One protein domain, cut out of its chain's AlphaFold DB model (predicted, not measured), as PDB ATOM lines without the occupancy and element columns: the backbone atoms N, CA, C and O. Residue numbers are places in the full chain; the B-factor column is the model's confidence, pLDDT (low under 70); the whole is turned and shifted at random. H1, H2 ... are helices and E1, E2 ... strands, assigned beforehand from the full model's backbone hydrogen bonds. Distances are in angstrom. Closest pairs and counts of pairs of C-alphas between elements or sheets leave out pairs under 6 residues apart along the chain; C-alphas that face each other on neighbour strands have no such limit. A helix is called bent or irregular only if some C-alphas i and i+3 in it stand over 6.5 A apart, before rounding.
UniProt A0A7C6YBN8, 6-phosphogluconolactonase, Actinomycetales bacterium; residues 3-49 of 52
ATOM      1  N   VAL A   3     130.491 133.212 174.379       98.31
ATOM      2  CA  VAL A   3     131.722 132.441 174.145       98.31
ATOM      3  C   VAL A   3     132.917 133.374 174.315       98.31
ATOM      4  O   VAL A   3     132.878 134.528 173.895       98.31
ATOM      5  N   TYR A   4     133.977 132.863 174.930       98.19
ATOM      6  CA  TYR A   4     135.231 133.584 175.103       98.19
ATOM      7  C   TYR A   4     136.353 132.793 174.444       98.19
ATOM      8  O   TYR A   4     136.498 131.597 174.705       98.19
ATOM      9  N   VAL A   5     137.133 133.460 173.600       98.06
ATOM     10  CA  VAL A   5     138.327 132.894 172.970       98.06
ATOM     11  C   VAL A   5     139.534 133.614 173.547       98.06
ATOM     12  O   VAL A   5     139.630 134.832 173.451       98.06
ATOM     13  N   VAL A   6     140.443 132.868 174.170       98.38
ATOM     14  CA  VAL A   6     141.685 133.412 174.727       98.38
ATOM     15  C   VAL A   6     142.841 132.886 173.890       98.38
ATOM     16  O   VAL A   6     142.986 131.673 173.742       98.38
ATOM     17  N   ALA A   7     143.646 133.788 173.339       97.62
ATOM     18  CA  ALA A   7     144.826 133.441 172.561       97.62
ATOM     19  C   ALA A   7     145.971 134.410 172.871       97.62
ATOM     20  O   ALA A   7     145.746 135.565 173.214       97.62
ATOM     21  N   ALA A   8     147.196 133.909 172.770       98.25
ATOM     22  CA  ALA A   8     148.416 134.676 172.957       98.25
ATOM     23  C   ALA A   8     149.486 134.147 171.999       98.25
ATOM     24  O   ALA A   8     149.435 132.970 171.629       98.25
ATOM     25  N   GLY A   9     150.436 135.002 171.623       98.56
ATOM     26  CA  GLY A   9     151.533 134.654 170.724       98.56
ATOM     27  C   GLY A   9     151.260 134.939 169.244       98.56
ATOM     28  O   GLY A   9     150.141 134.816 168.732       98.56
ATOM     29  N   ALA A  10     152.323 135.324 168.532       98.50
ATOM     30  CA  ALA A  10     152.264 135.723 167.125       98.50
ATOM     31  C   ALA A  10     151.825 134.579 166.198       98.50
ATOM     32  O   ALA A  10     151.221 134.821 165.157       98.50
ATOM     33  N   GLU A  11     152.056 133.322 166.586       98.31
ATOM     34  CA  GLU A  11     151.633 132.151 165.819       98.31
ATOM     35  C   GLU A  11     150.107 131.985 165.759       98.31
ATOM     36  O   GLU A  11     149.601 131.193 164.964       98.31
ATOM     37  N   LYS A  12     149.358 132.717 166.595       98.38
ATOM     38  CA  LYS A  12     147.889 132.732 166.578       98.38
ATOM     39  C   LYS A  12     147.306 133.850 165.724       98.38
ATOM     40  O   LYS A  12     146.115 133.790 165.424       98.38
ATOM     41  N   ALA A  13     148.116 134.825 165.312       98.50
ATOM     42  CA  ALA A  13     147.637 136.053 164.686       98.50
ATOM     43  C   ALA A  13     146.791 135.802 163.433       98.50
ATOM     44  O   ALA A  13     145.710 136.370 163.294       98.50
ATOM     45  N   GLU A  14     147.229 134.888 162.564       98.50
ATOM     46  CA  GLU A  14     146.462 134.545 161.366       98.50
ATOM     47  C   GLU A  14     145.119 133.898 161.723       98.50
ATOM     48  O   GLU A  14     144.075 134.322 161.235       98.50
ATOM     49  N   ALA A  15     145.117 132.904 162.616       98.19
ATOM     50  CA  ALA A  15     143.891 132.212 163.007       98.19
ATOM     51  C   ALA A  15     142.870 133.170 163.639       98.19
ATOM     52  O   ALA A  15     141.676 133.084 163.347       98.19
ATOM     53  N   VAL A  16     143.339 134.103 164.471       98.19
ATOM     54  CA  VAL A  16     142.522 135.154 165.086       98.19
ATOM     55  C   VAL A  16     141.949 136.089 164.021       98.19
ATOM     56  O   VAL A  16     140.736 136.294 163.990       98.19
ATOM     57  N   ALA A  17     142.780 136.601 163.110       98.12
ATOM     58  CA  ALA A  17     142.330 137.496 162.048       98.12
ATOM     59  C   ALA A  17     141.300 136.828 161.127       98.12
ATOM     60  O   ALA A  17     140.276 137.427 160.797       98.12
ATOM     61  N   ARG A  18     141.512 135.557 160.769       98.25
ATOM     62  CA  ARG A  18     140.568 134.769 159.960       98.25
ATOM     63  C   ARG A  18     139.249 134.531 160.688       98.25
ATOM     64  O   ARG A  18     138.194 134.658 160.069       98.25
ATOM     65  N   ALA A  19     139.293 134.233 161.986       97.56
ATOM     66  CA  ALA A  19     138.092 134.064 162.800       97.56
ATOM     67  C   ALA A  19     137.267 135.353 162.872       97.56
ATOM     68  O   ALA A  19     136.068 135.333 162.603       97.56
ATOM     69  N   VAL A  20     137.917 136.478 163.186       96.25
ATOM     70  CA  VAL A  20     137.273 137.795 163.297       96.25
ATOM     71  C   VAL A  20     136.714 138.257 161.947       96.25
ATOM     72  O   VAL A  20     135.632 138.835 161.903       96.25
ATOM     73  N   ALA A  21     137.393 137.942 160.839       96.44
ATOM     74  CA  ALA A  21     136.921 138.224 159.482       96.44
ATOM     75  C   ALA A  21     135.770 137.311 159.004       96.44
ATOM     76  O   ALA A  21     135.279 137.492 157.890       96.44
ATOM     77  N   GLY A  22     135.332 136.335 159.809       95.56
ATOM     78  CA  GLY A  22     134.211 135.453 159.473       95.56
ATOM     79  C   GLY A  22     134.562 134.332 158.490       95.56
ATOM     80  O   GLY A  22     133.724 133.952 157.672       95.56
ATOM     81  N   ALA A  23     135.792 133.812 158.538       97.81
ATOM     82  CA  ALA A  23     136.189 132.666 157.723       97.81
ATOM     83  C   ALA A  23     135.312 131.423 157.982       97.81
ATOM     84  O   ALA A  23     134.665 131.289 159.021       97.81
ATOM     85  N   ALA A  24     135.304 130.482 157.034       98.00
ATOM     86  CA  ALA A  24     134.532 129.254 157.173       98.00
ATOM     87  C   ALA A  24     135.079 128.382 158.326       98.00
ATOM     88  O   ALA A  24     136.283 128.111 158.360       98.00
ATOM     89  N   PRO A  25     134.224 127.860 159.234       98.00
ATOM     90  CA  PRO A  25     134.664 126.982 160.322       98.00
ATOM     91  C   PRO A  25     135.310 125.664 159.870       98.00
ATOM     92  O   PRO A  25     136.025 125.040 160.647       98.00
ATOM     93  N   SER A  26     135.060 125.234 158.628       98.06
ATOM     94  CA  SER A  26     135.721 124.070 158.021       98.06
ATOM     95  C   SER A  26     137.202 124.310 157.741       98.06
ATOM     96  O   SER A  26     137.983 123.365 157.799       98.06
ATOM     97  N   ASP A  27     137.576 125.559 157.466       97.88
ATOM     98  CA  ASP A  27     138.954 125.956 157.172       97.88
ATOM     99  C   ASP A  27     139.644 126.469 158.443       97.88
ATOM    100  O   ASP A  27     140.806 126.164 158.705       97.88
ATOM    101  N   TRP A  28     138.902 127.216 159.268       97.94
ATOM    102  CA  TRP A  28     139.377 127.829 160.506       97.94
ATOM    103  C   TRP A  28     138.437 127.486 161.669       97.94
ATOM    104  O   TRP A  28     137.490 128.231 161.928       97.94
ATOM    105  N   PRO A  29     138.694 126.404 162.429       96.88
ATOM    106  CA  PRO A  29     137.770 125.922 163.461       96.88
ATOM    107  C   PRO A  29     137.363 126.970 164.507       96.88
ATOM    108  O   PRO A  29     136.221 126.988 164.963       96.88
ATOM    109  N   VAL A  30     138.268 127.888 164.857       97.62
ATOM    110  CA  VAL A  30     137.999 128.978 165.809       97.62
ATOM    111  C   VAL A  30     136.924 129.959 165.315       97.62
ATOM    112  O   VAL A  30     136.220 130.541 166.136       97.62
ATOM    113  N   ALA A  31     136.706 130.086 164.003       97.94
ATOM    114  CA  ALA A  31     135.615 130.890 163.448       97.94
ATOM    115  C   ALA A  31     134.229 130.326 163.817       97.94
ATOM    116  O   ALA A  31     133.239 131.050 163.837       97.94
ATOM    117  N   GLY A  32     134.156 129.036 164.163       97.56
ATOM    118  CA  GLY A  32     132.949 128.397 164.683       97.56
ATOM    119  C   GLY A  32     132.672 128.681 166.163       97.56
ATOM    120  O   GLY A  32     131.614 128.293 166.657       97.56
ATOM    121  N   ALA A  33     133.578 129.349 166.885       97.19
ATOM    122  CA  ALA A  33     133.425 129.683 168.302       97.19
ATOM    123  C   ALA A  33     132.451 130.864 168.507       97.19
ATOM    124  O   ALA A  33     132.798 131.920 169.040       97.19
ATOM    125  N   VAL A  34     131.204 130.688 168.070       97.50
ATOM    126  CA  VAL A  34     130.167 131.721 168.084       97.50
ATOM    127  C   VAL A  34     129.195 131.491 169.238       97.50
ATOM    128  O   VAL A  34     128.478 130.491 169.300       97.50
ATOM    129  N   GLY A  35     129.155 132.437 170.176       97.38
ATOM    130  CA  GLY A  35     128.154 132.470 171.229       97.38
ATOM    131  C   GLY A  35     126.804 132.940 170.698       97.38
ATOM    132  O   GLY A  35     126.713 133.795 169.829       97.38
ATOM    133  N   ARG A  36     125.726 132.398 171.264       97.56
ATOM    134  CA  ARG A  36     124.341 132.775 170.927       97.56
ATOM    135  C   ARG A  36     124.005 134.266 171.149       97.56
ATOM    136  O   ARG A  36     123.035 134.740 170.578       97.56
ATOM    137  N   GLU A  37     124.742 134.972 172.001       98.12
ATOM    138  CA  GLU A  37     124.572 136.400 172.310       98.12
ATOM    139  C   GLU A  37     125.837 137.220 172.089       98.12
ATOM    140  O   GLU A  37     125.749 138.327 171.576       98.12
ATOM    141  N   SER A  38     127.007 136.715 172.486       97.81
ATOM    142  CA  SER A  38     128.269 137.381 172.169       97.81
ATOM    143  C   SER A  38     129.427 136.398 172.072       97.81
ATOM    144  O   SER A  38     129.426 135.342 172.713       97.81
ATOM    145  N   THR A  39     130.429 136.791 171.294       98.00
ATOM    146  CA  THR A  39     131.759 136.190 171.293       98.00
ATOM    147  C   THR A  39     132.768 137.288 171.575       98.00
ATOM    148  O   THR A  39     132.738 138.327 170.922       98.00
ATOM    149  N   VAL A  40     133.652 137.068 172.544       98.19
ATOM    150  CA  VAL A  40     134.712 138.019 172.901       98.19
ATOM    151  C   VAL A  40     136.067 137.331 172.794       98.19
ATOM    152  O   VAL A  40     136.252 136.231 173.317       98.19
ATOM    153  N   PHE A  41     137.009 137.991 172.122       98.12
ATOM    154  CA  PHE A  41     138.392 137.544 171.993       98.12
ATOM    155  C   PHE A  41     139.271 138.319 172.978       98.12
ATOM    156  O   PHE A  41     139.296 139.547 172.954       98.12
ATOM    157  N   PHE A  42     139.987 137.601 173.839       98.50
ATOM    158  CA  PHE A  42     141.024 138.150 174.707       98.50
ATOM    159  C   PHE A  42     142.383 137.794 174.116       98.50
ATOM    160  O   PHE A  42     142.737 136.615 174.045       98.50
ATOM    161  N   LEU A  43     143.101 138.819 173.671       98.50
ATOM    162  CA  LEU A  43     144.316 138.701 172.875       98.50
ATOM    163  C   LEU A  43     145.440 139.510 173.517       98.50
ATOM    164  O   LEU A  43     145.190 140.577 174.084       98.50
ATOM    165  N   ASP A  44     146.667 139.019 173.396       98.69
ATOM    166  CA  ASP A  44     147.853 139.866 173.519       98.69
ATOM    167  C   ASP A  44     148.129 140.616 172.200       98.69
ATOM    168  O   ASP A  44     147.528 140.338 171.160       98.69
ATOM    169  N   GLU A  45     149.060 141.570 172.223       98.44
ATOM    170  CA  GLU A  45     149.420 142.348 171.028       98.44
ATOM    171  C   GLU A  45     149.934 141.455 169.887       98.44
ATOM    172  O   GLU A  45     149.640 141.696 168.716       98.44
ATOM    173  N   ALA A  46     150.661 140.384 170.217       98.50
ATOM    174  CA  ALA A  46     151.235 139.478 169.231       98.50
ATOM    175  C   ALA A  46     150.154 138.693 168.469       98.50
ATOM    176  O   ALA A  46     150.190 138.630 167.240       98.50
ATOM    177  N   SER A  47     149.165 138.140 169.169       98.62
ATOM    178  CA  SER A  47     148.028 137.425 168.573       98.62
ATOM    179  C   SER A  47     146.994 138.355 167.931       98.62
ATOM    180  O   SER A  47     146.215 137.908 167.093       98.62
ATOM    181  N   ALA A  48     147.006 139.647 168.261       98.25
ATOM    182  CA  ALA A  48     146.205 140.671 167.593       98.25
ATOM    183  C   ALA A  48     146.912 141.321 166.388       98.25
ATOM    184  O   ALA A  48     146.293 142.106 165.682       98.25
ATOM    185  N   SER A  49     148.180 140.993 166.116       98.50
ATOM    186  CA  SER A  49     149.036 141.730 165.164       98.50
ATOM    187  C   SER A  49     148.575 141.747 163.698       98.50
ATOM    188  O   SER A  49     149.109 142.518 162.904       98.50
TER     189      SER A  49
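This is residues 3 to 49 of the 52 residues of the protein "6-phosphogluconolactonase" of Actinomycetales bacterium (UniProt A0A7C6YBN8). A two-stranded parallel ladder, E1 beside E2, has the helix H1 running back beneath one face, while its other face is bare. The short helix H3 sits by the ends of the strands and packs on the early part of H1, and the short helix H2 packs on the late part of H1, after a loop that swings away from the strands. The printed part has 47 residues, with three named helices and two named strands in the order E1, H1, H2, E2, H3, and its class is mixed, helices and strands. It is compact, with a radius of gyration of the C-alphas of 10.0 A, and it spans 27 by 21 by 13 A.

The printed part opens with strand E1, residues 3 to 7, whose neighbour is strand E2, residues 38 to 43. They are parallel, with 13 degrees between their directions; N 5 and O 40 are 2.9 A apart and N 42 and O 5 are 2.8 A apart, both within hydrogen-bond range. Helix H1, residues 10 to 20, is near both strands, with 5 pairs of C-alphas within 10 A to E1 and 8 to E2. Helix H2, residues 29 to 32, touches H1, the closest C-alphas being those of Ala 19 and Ala 31 at 4.1 A. E1 and H2 are apart, but only just, at 8.2 A. E1, H1, H2 and E2 form a strand-helix-strand unit, two parallel neighbour strands with helices between them in the chain, and its crossover is right-handed. Helix H3, residues 45 to 48, touches H1, the closest C-alphas being those of Ala 13 and Ser 47 at 4.1 A. H2 and H3 are apart. In H1, 5 of 7 O i to N i+4 pairs are within hydrogen-bond range; H2 and H3 are too short for such a pair.

E1 begins at C-alpha 3, (131.722, 132.441, 174.145), and is 13.2 A long. H1 begins at C-alpha 10, (152.264, 135.723, 167.125), and is 15.6 A long; it is irregular, with C-alphas 11 and 14 at 7.2 A. H2 is 5.6 A long from C-alpha 29 to C-alpha 32. E2 is 16.1 A long from C-alpha 38 to C-alpha 43. H3 is 5.0 A long and ends at C-alpha 48, (146.205, 140.671, 167.593).

The two C-alphas farthest apart are those of Ala 10 and Arg 36, at 28.3 A. The printed part has no cut. The links E1 to H1, H2 to E2 and E2 to H3 are tight, and H1 to H2, with 8 residues, is short. The mean pLDDT of the printed part is 98.0, and no printed residue is under 70.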